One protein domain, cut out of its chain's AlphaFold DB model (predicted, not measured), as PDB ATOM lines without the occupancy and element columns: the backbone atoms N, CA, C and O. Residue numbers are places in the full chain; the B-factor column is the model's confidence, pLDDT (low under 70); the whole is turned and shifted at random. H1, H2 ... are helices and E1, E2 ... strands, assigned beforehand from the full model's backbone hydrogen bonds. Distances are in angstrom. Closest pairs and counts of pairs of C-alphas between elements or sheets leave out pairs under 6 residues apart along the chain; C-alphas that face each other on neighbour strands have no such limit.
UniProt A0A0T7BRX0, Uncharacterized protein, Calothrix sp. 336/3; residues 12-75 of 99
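What this domain is: This is residues 12 to 75 of the 99 residues of an uncharacterized protein of Calothrix sp. 336/3 (UniProt A0A0T7BRX0). A small twisted wall of four strands ends in the hairpin of E3 and E4, while helix H1 runs away from the sheet toward the opposite end; little H2 lies near the sheet. The 64 printed residues include E1 E2 H1 H2 E3 E4 in chain order, class mixed; the antiparallel sheet runs E2 E1 E3 E4. It is compact, radius of gyration of the C-alphas 12.1 A, spanning 38 by 22 by 17 A.

Where its parts are: E1, residues 12 to 14, begins at C-alpha 12 (-47.665, -11.981, 37.452). E2 is 24 to 26, H1 27 to 38, 16.7 A, H2 49 to 52, E3 57 to 62, 15.7 A. E4, 69 to 74, 13.9 A, ends at C-alpha 74 (-46.678, -19.854, 34.712).

How they stand to each other: Within hydrogen-bond range are N 12 and O 25 in hairpin E1 and E2, 2.8 A, N 13 and O 60 between E1 and E3, 2.8 A, and N 59 and O 72 in hairpin E3 and E4, 3.0 A. E2, H1 H2, E3 form a split strand-helix-strand unit, two strands that run the same way in one sheet but are not neighbours, with helices between them along the chain; E1 is between E2 and E3 in the sheet, and the crossover is right-handed. H1, with every O i to N i+4 pair within range, is not on the sheet; H2, too short for such pairs, only grazes it with residues 50 to 52, the closest C-alphas of H2 and E3 being Trp 51 and Val 57, 6.0 A.

The domain as a whole: The C-alphas farthest apart, Gly 40 and Gly 67, are 37.8 A apart. The printed part has no cut; no link is long. pLDDT is under 70 at residues 17 to 21 and 40 to 50.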
ATOM      1  N   VAL A  12     -46.869 -10.977  38.153       92.00
ATOM      2  CA  VAL A  12     -47.665 -11.981  37.452       92.00
ATOM      3  C   VAL A  12     -49.135 -11.676  37.696       92.00
ATOM      4  O   VAL A  12     -49.536 -11.409  38.824       92.00
ATOM      5  N   SER A  13     -49.943 -11.724  36.642       91.81
ATOM      6  CA  SER A  13     -51.395 -11.609  36.710       91.81
ATOM      7  C   SER A  13     -52.062 -12.850  36.132       91.81
ATOM      8  O   SER A  13     -51.763 -13.269  35.012       91.81
ATOM      9  N   THR A  14     -52.969 -13.447  36.891       87.69
ATOM     10  CA  THR A  14     -53.732 -14.643  36.541       87.69
ATOM     11  C   THR A  14     -55.221 -14.325  36.483       87.69
ATOM     12  O   THR A  14     -55.721 -13.466  37.200       87.69
ATOM     13  N   GLY A  15     -55.968 -15.047  35.646       76.38
ATOM     14  CA  GLY A  15     -57.420 -14.852  35.508       76.38
ATOM     15  C   GLY A  15     -58.262 -15.294  36.719       76.38
ATOM     16  O   GLY A  15     -59.484 -15.234  36.652       76.38
ATOM     17  N   GLY A  16     -57.638 -15.756  37.805       71.00
ATOM     18  CA  GLY A  16     -58.300 -16.230  39.022       71.00
ATOM     19  C   GLY A  16     -57.381 -16.160  40.243       71.00
ATOM     20  O   GLY A  16     -56.166 -15.998  40.098       71.00
ATOM     21  N   SER A  17     -57.974 -16.274  41.438       62.88
ATOM     22  CA  SER A  17     -57.250 -16.303  42.716       62.88
ATOM     23  C   SER A  17     -56.592 -17.662  42.934       62.88
ATOM     24  O   SER A  17     -57.215 -18.710  42.762       62.88
ATOM     25  N   ILE A  18     -55.316 -17.644  43.302       63.56
ATOM     26  CA  ILE A  18     -54.490 -18.829  43.549       63.56
ATOM     27  C   ILE A  18     -53.887 -18.630  44.939       63.56
ATOM     28  O   ILE A  18     -53.439 -17.532  45.236       63.56
ATOM     29  N   PHE A  19     -53.918 -19.636  45.819       62.81
ATOM     30  CA  PHE A  19     -53.495 -19.492  47.229       62.81
ATOM     31  C   PHE A  19     -54.199 -18.352  47.991       62.81
ATOM     32  O   PHE A  19     -53.593 -17.718  48.858       62.81
ATOM     33  N   SER A  20     -55.450 -18.040  47.635       60.16
ATOM     34  CA  SER A  20     -56.170 -16.855  48.133       60.16
ATOM     35  C   SER A  20     -55.457 -15.524  47.839       60.16
ATOM     36  O   SER A  20     -55.744 -14.511  48.474       60.16
ATOM     37  N   MET A  21     -54.516 -15.503  46.888       63.91
ATOM     38  CA  MET A  21     -53.844 -14.288  46.441       63.91
ATOM     39  C   MET A  21     -54.783 -13.470  45.561       63.91
ATOM     40  O   MET A  21     -55.678 -14.001  44.886       63.91
ATOM     41  N   SER A  22     -54.539 -12.165  45.531       74.81
ATOM     42  CA  SER A  22     -55.068 -11.294  44.490       74.81
ATOM     43  C   SER A  22     -54.711 -11.861  43.104       74.81
ATOM     44  O   SER A  22     -53.676 -12.507  42.951       74.81
ATOM     45  N   PRO A  23     -55.520 -11.601  42.062       83.75
ATOM     46  CA  PRO A  23     -55.234 -12.041  40.691       83.75
ATOM     47  C   PRO A  23     -53.949 -11.436  40.105       83.75
ATOM     48  O   PRO A  23     -53.602 -11.726  38.968       83.75
ATOM     49  N   THR A  24     -53.245 -10.591  40.858       89.62
ATOM     50  CA  THR A  24     -51.966  -9.991  40.503       89.62
ATOM     51  C   THR A  24     -51.049 -10.059  41.717       89.62
ATOM     52  O   THR A  24     -51.453  -9.634  42.796       89.62
ATOM     53  N   PHE A  25     -49.832 -10.571  41.548       89.25
ATOM     54  CA  PHE A  25     -48.869 -10.771  42.632       89.25
ATOM     55  C   PHE A  25     -47.424 -10.713  42.137       89.25
ATOM     56  O   PHE A  25     -47.138 -10.920  40.957       89.25
ATOM     57  N   LYS A  26     -46.492 -10.451  43.055       91.19
ATOM     58  CA  LYS A  26     -45.051 -10.510  42.774       91.19
ATOM     59  C   LYS A  26     -44.517 -11.930  42.931       91.19
ATOM     60  O   LYS A  26     -45.054 -12.725  43.703       91.19
ATOM     61  N   LYS A  27     -43.394 -12.227  42.272       87.69
ATOM     62  CA  LYS A  27     -42.672 -13.503  42.432       87.69
ATOM     63  C   LYS A  27     -42.409 -13.856  43.901       87.69
ATOM     64  O   LYS A  27     -42.654 -14.991  44.299       87.69
ATOM     65  N   GLN A  28     -41.908 -12.908  44.698       86.06
ATOM     66  CA  GLN A  28     -41.581 -13.165  46.106       86.06
ATOM     67  C   GLN A  28     -42.810 -13.600  46.912       86.06
ATOM     68  O   GLN A  28     -42.722 -14.532  47.701       86.06
ATOM     69  N   GLU A  29     -43.969 -12.992  46.654       86.25
ATOM     70  CA  GLU A  29     -45.213 -13.334  47.342       86.25
ATOM     71  C   GLU A  29     -45.644 -14.778  47.044       86.25
ATOM     72  O   GLU A  29     -46.011 -15.522  47.955       86.25
ATOM     73  N   LEU A  30     -45.526 -15.202  45.780       84.25
ATOM     74  CA  LEU A  30     -45.786 -16.584  45.376       84.25
ATOM     75  C   LEU A  30     -44.833 -17.563  46.080       84.25
ATOM     76  O   LEU A  30     -45.285 -18.590  46.583       84.25
ATOM     77  N   LEU A  31     -43.534 -17.251  46.145       83.44
ATOM     78  CA  LEU A  31     -42.548 -18.101  46.823       83.44
ATOM     79  C   LEU A  31     -42.855 -18.244  48.317       83.44
ATOM     80  O   LEU A  31     -42.881 -19.362  48.823       83.44
ATOM     81  N   THR A  32     -43.172 -17.143  49.005       84.25
ATOM     82  CA  THR A  32     -43.573 -17.172  50.419       84.25
ATOM     83  C   THR A  32     -44.801 -18.058  50.638       84.25
ATOM     84  O   THR A  32     -44.831 -18.862  51.572       84.25
ATOM     85  N   ARG A  33     -45.809 -17.961  49.764       80.12
ATOM     86  CA  ARG A  33     -47.036 -18.770  49.851       80.12
ATOM     87  C   ARG A  33     -46.760 -20.255  49.610       80.12
ATOM     88  O   ARG A  33     -47.276 -21.082  50.356       80.12
ATOM     89  N   LEU A  34     -45.922 -20.591  48.627       80.12
ATOM     90  CA  LEU A  34     -45.513 -21.973  48.356       80.12
ATOM     91  C   LEU A  34     -44.751 -22.582  49.538       80.12
ATOM     92  O   LEU A  34     -45.037 -23.714  49.923       80.12
ATOM     93  N   SER A  35     -43.837 -21.827  50.155       82.50
ATOM     94  CA  SER A  35     -43.135 -22.270  51.365       82.50
ATOM     95  C   SER A  35     -44.101 -22.525  52.523       82.50
ATOM     96  O   SER A  35     -44.026 -23.566  53.171       82.50
ATOM     97  N   ASN A  36     -45.061 -21.625  52.753       78.88
ATOM     98  CA  ASN A  36     -46.068 -21.797  53.804       78.88
ATOM     99  C   ASN A  36     -46.980 -23.007  53.547       78.88
ATOM    100  O   ASN A  36     -47.295 -23.747  54.480       78.88
ATOM    101  N   ALA A  37     -47.364 -23.231  52.287       75.81
ATOM    102  CA  ALA A  37     -48.146 -24.388  51.869       75.81
ATOM    103  C   ALA A  37     -47.391 -25.709  52.090       75.81
ATOM    104  O   ALA A  37     -47.986 -26.674  52.565       75.81
ATOM    105  N   ALA A  38     -46.090 -25.751  51.786       74.06
ATOM    106  CA  ALA A  38     -45.250 -26.929  52.003       74.06
ATOM    107  C   ALA A  38     -45.067 -27.265  53.494       74.06
ATOM    108  O   ALA A  38     -44.962 -28.436  53.848       74.06
ATOM    109  N   ASN A  39     -45.098 -26.259  54.373       78.38
ATOM    110  CA  ASN A  39     -44.966 -26.422  55.826       78.38
ATOM    111  C   ASN A  39     -46.271 -26.854  56.533       78.38
ATOM    112  O   ASN A  39     -46.333 -26.841  57.760       78.38
ATOM    113  N   GLY A  40     -47.319 -27.224  55.788       65.12
ATOM    114  CA  GLY A  40     -48.565 -27.756  56.354       65.12
ATOM    115  C   GLY A  40     -49.532 -26.699  56.896       65.12
ATOM    116  O   GLY A  40     -50.499 -27.047  57.573       65.12
ATOM    117  N   ASN A  41     -49.325 -25.414  56.593       62.31
ATOM    118  CA  ASN A  41     -50.277 -24.370  56.965       62.31
ATOM    119  C   ASN A  41     -51.435 -24.368  55.944       62.31
ATOM    120  O   ASN A  41     -51.349 -23.776  54.869       62.31
ATOM    121  N   HIS A  42     -52.485 -25.141  56.239       56.03
ATOM    122  CA  HIS A  42     -53.510 -25.608  55.290       56.03
ATOM    123  C   HIS A  42     -54.596 -24.586  54.889       56.03
ATOM    124  O   HIS A  42     -55.636 -24.973  54.349       56.03
ATOM    125  N   GLU A  43     -54.390 -23.285  55.075       53.28
ATOM    126  CA  GLU A  43     -55.371 -22.294  54.624       53.28
ATOM    127  C   GLU A  43     -55.220 -21.999  53.116       53.28
ATOM    128  O   GLU A  43     -54.363 -21.232  52.689       53.28
ATOM    129  N   GLY A  44     -56.084 -22.603  52.282       53.72
ATOM    130  CA  GLY A  44     -56.379 -22.092  50.927       53.72
ATOM    131  C   GLY A  44     -55.892 -22.899  49.710       53.72
ATOM    132  O   GLY A  44     -56.001 -22.422  48.581       53.72
ATOM    133  N   ASN A  45     -55.409 -24.134  49.874       57.75
ATOM    134  CA  ASN A  45     -54.761 -24.908  48.795       57.75
ATOM    135  C   ASN A  45     -55.695 -25.626  47.792       57.75
ATOM    136  O   ASN A  45     -55.376 -26.713  47.315       57.75
ATOM    137  N   LYS A  46     -56.833 -25.040  47.397       58.47
ATOM    138  CA  LYS A  46     -57.738 -25.691  46.419       58.47
ATOM    139  C   LYS A  46     -57.206 -25.743  44.975       58.47
ATOM    140  O   LYS A  46     -57.740 -26.505  44.178       58.47
ATOM    141  N   HIS A  47     -56.159 -24.984  44.628       62.66
ATOM    142  CA  HIS A  47     -55.733 -24.802  43.227       62.66
ATOM    143  C   HIS A  47     -54.248 -25.072  42.943       62.66
ATOM    144  O   HIS A  47     -53.780 -24.775  41.847       62.66
ATOM    145  N   ILE A  48     -53.496 -25.658  43.880       68.75
ATOM    146  CA  ILE A  48     -52.065 -25.921  43.656       68.75
ATOM    147  C   ILE A  48     -51.815 -26.951  42.538       68.75
ATOM    148  O   ILE A  48     -50.821 -26.858  41.824       68.75
ATOM    149  N   GLY A  49     -52.750 -27.881  42.310       67.31
ATOM    150  CA  GLY A  49     -52.616 -28.920  41.283       67.31
ATOM    151  C   GLY A  49     -52.444 -28.383  39.856       67.31
ATOM    152  O   GLY A  49     -51.626 -28.910  39.109       67.31
ATOM    153  N   SER A  50     -53.128 -27.295  39.478       69.00
ATOM    154  CA  SER A  50     -53.023 -26.724  38.122       69.00
ATOM    155  C   SER A  50     -51.694 -26.011  37.853       69.00
ATOM    156  O   SER A  50     -51.326 -25.793  36.702       69.00
ATOM    157  N   TRP A  51     -50.964 -25.653  38.909       70.31
ATOM    158  CA  TRP A  51     -49.653 -25.011  38.826       70.31
ATOM    159  C   TRP A  51     -48.498 -26.005  38.733       70.31
ATOM    160  O   TRP A  51     -47.438 -25.646  38.218       70.31
ATOM    161  N   ILE A  52     -48.710 -27.219  39.247       73.62
ATOM    162  CA  ILE A  52     -47.765 -28.339  39.167       73.62
ATOM    163  C   ILE A  52     -48.027 -29.173  37.897       73.62
ATOM    164  O   ILE A  52     -47.163 -29.934  37.466       73.62
ATOM    165  N   ASP A  53     -49.185 -29.001  37.244       76.31
ATOM    166  CA  ASP A  53     -49.424 -29.539  35.904       76.31
ATOM    167  C   ASP A  53     -48.351 -29.026  34.925       76.31
ATOM    168  O   ASP A  53     -48.028 -27.836  34.853       76.31
ATOM    169  N   THR A  54     -47.840 -29.948  34.115       74.81
ATOM    170  CA  THR A  54     -47.012 -29.706  32.932       74.81
ATOM    171  C   THR A  54     -47.447 -28.515  32.074       74.81
ATOM    172  O   THR A  54     -46.580 -27.803  31.553       74.81
ATOM    173  N   ASN A  55     -48.754 -28.266  31.948       82.31
ATOM    174  CA  ASN A  55     -49.306 -27.198  31.113       82.31
ATOM    175  C   ASN A  55     -49.229 -25.801  31.739       82.31
ATOM    176  O   ASN A  55     -49.268 -24.813  31.001       82.31
ATOM    177  N   GLY A  56     -49.125 -25.699  33.066       85.00
ATOM    178  CA  GLY A  56     -49.185 -24.433  33.791       85.00
ATOM    179  C   GLY A  56     -50.492 -23.652  33.623       85.00
ATOM    180  O   GLY A  56     -51.424 -24.040  32.913       85.00
ATOM    181  N   VAL A  57     -50.534 -22.484  34.258       86.44
ATOM    182  CA  VAL A  57     -51.699 -21.596  34.288       86.44
ATOM    183  C   VAL A  57     -51.490 -20.404  33.362       86.44
ATOM    184  O   VAL A  57     -50.424 -19.793  33.360       86.44
ATOM    185  N   HIS A  58     -52.517 -20.056  32.582       90.06
ATOM    186  CA  HIS A  58     -52.504 -18.849  31.754       90.06
ATOM    187  C   HIS A  58     -52.339 -17.593  32.609       90.06
ATOM    188  O   HIS A  58     -53.076 -17.375  33.574       90.06
ATOM    189  N   CYS A  59     -51.399 -16.743  32.212       91.44
ATOM    190  CA  CYS A  59     -51.092 -15.515  32.921       91.44
ATOM    191  C   CYS A  59     -50.621 -14.411  31.970       91.44
ATOM    192  O   CYS A  59     -50.333 -14.637  30.792       91.44
ATOM    193  N   LYS A  60     -50.494 -13.209  32.520       93.94
ATOM    194  CA  LYS A  60     -49.709 -12.119  31.951       93.94
ATOM    195  C   LYS A  60     -48.592 -11.762  32.922       93.94
ATOM    196  O   LYS A  60     -48.797 -11.812  34.128       93.94
ATOM    197  N   VAL A  61     -47.426 -11.399  32.409       93.88
ATOM    198  CA  VAL A  61     -46.288 -10.936  33.210       93.88
ATOM    199  C   VAL A  61     -45.958  -9.503  32.828       93.88
ATOM    200  O   VAL A  61     -45.908  -9.181  31.643       93.88
ATOM    201  N   LEU A  62     -45.722  -8.659  33.825       94.38
ATOM    202  CA  LEU A  62     -45.133  -7.336  33.671       94.38
ATOM    203  C   LEU A  62     -43.725  -7.380  34.260       94.38
ATOM    204  O   LEU A  62     -43.558  -7.612  35.457       94.38
ATOM    205  N   LEU A  63     -42.726  -7.185  33.401       92.88
ATOM    206  CA  LEU A  63     -41.328  -7.161  33.819       92.88
ATOM    207  C   LEU A  63     -40.981  -5.784  34.386       92.88
ATOM    208  O   LEU A  63     -41.325  -4.763  33.789       92.88
ATOM    209  N   GLU A  64     -40.245  -5.748  35.492       91.19
ATOM    210  CA  GLU A  64     -39.806  -4.504  36.138       91.19
ATOM    211  C   GLU A  64     -38.928  -3.655  35.206       91.19
ATOM    212  O   GLU A  64     -39.017  -2.430  35.184       91.19
ATOM    213  N   LYS A  65     -38.137  -4.315  34.351       87.56
ATOM    214  CA  LYS A  65     -37.284  -3.671  33.339       87.56
ATOM    215  C   LYS A  65     -38.067  -3.054  32.167       87.56
ATOM    216  O   LYS A  65     -37.453  -2.529  31.240       87.56
ATOM    217  N   GLY A  66     -39.399  -3.123  32.181       85.94
ATOM    218  CA  GLY A  66     -40.278  -2.581  31.148       85.94
ATOM    219  C   GLY A  66     -40.672  -3.592  30.063       85.94
ATOM    220  O   GLY A  66     -40.520  -4.803  30.209       85.94
ATOM    221  N   GLY A  67     -41.224  -3.088  28.954       85.75
ATOM    222  CA  GLY A  67     -41.699  -3.914  27.831       85.75
ATOM    223  C   GLY A  67     -43.176  -4.324  27.897       85.75
ATOM    224  O   GLY A  67     -43.618  -5.116  27.067       85.75
ATOM    225  N   GLY A  68     -43.939  -3.771  28.848       92.88
ATOM    226  CA  GLY A  68     -45.385  -3.973  28.967       92.88
ATOM    227  C   GLY A  68     -45.795  -5.381  29.411       92.88
ATOM    228  O   GLY A  68     -44.970  -6.202  29.812       92.88
ATOM    229  N   TRP A  69     -47.102  -5.648  29.362       94.19
ATOM    230  CA  TRP A  69     -47.670  -6.947  29.722       94.19
ATOM    231  C   TRP A  69     -47.436  -7.987  28.623       94.19
ATOM    232  O   TRP A  69     -47.836  -7.788  27.477       94.19
ATOM    233  N   LYS A  70     -46.870  -9.136  28.994       94.31
ATOM    234  CA  LYS A  70     -46.633 -10.280  28.107       94.31
ATOM    235  C   LYS A  70     -47.523 -11.452  28.495       94.31
ATOM    236  O   LYS A  70     -47.487 -11.895  29.638       94.31
ATOM    237  N   SER A  71     -48.310 -11.962  27.553       94.12
ATOM    238  CA  SER A  71     -49.129 -13.163  27.761       94.12
ATOM    239  C   SER A  71     -48.266 -14.424  27.753       94.12
ATOM    240  O   SER A  71     -47.338 -14.541  26.956       94.12
ATOM    241  N   GLY A  72     -48.597 -15.386  28.606       92.31
ATOM    242  CA  GLY A  72     -47.874 -16.647  28.687       92.31
ATOM    243  C   GLY A  72     -48.515 -17.629  29.655       92.31
ATOM    244  O   GLY A  72     -49.716 -17.571  29.933       92.31
ATOM    245  N   ARG A  73     -47.692 -18.551  30.156       89.75
ATOM    246  CA  ARG A  73     -48.080 -19.507  31.189       89.75
ATOM    247  C   ARG A  73     -47.040 -19.549  32.293       89.75
ATOM    248  O   ARG A  73     -45.843 -19.489  32.017       89.75
ATOM    249  N   VAL A  74     -47.509 -19.692  33.522       86.31
ATOM    250  CA  VAL A  74     -46.678 -19.854  34.712       86.31
ATOM    251  C   VAL A  74     -46.897 -21.248  35.295       86.31
ATOM    252  O   VAL A  74     -48.025 -21.737  35.349       86.31
ATOM    253  N   ARG A  75     -45.812 -21.912  35.691       84.56
ATOM    254  CA  ARG A  75     -45.837 -23.237  36.324       84.56
ATOM    255  C   ARG A  75     -44.731 -23.351  37.362       84.56
ATOM    256  O   ARG A  75     -43.674 -22.740  37.199       84.56
TER     257      ARG A  75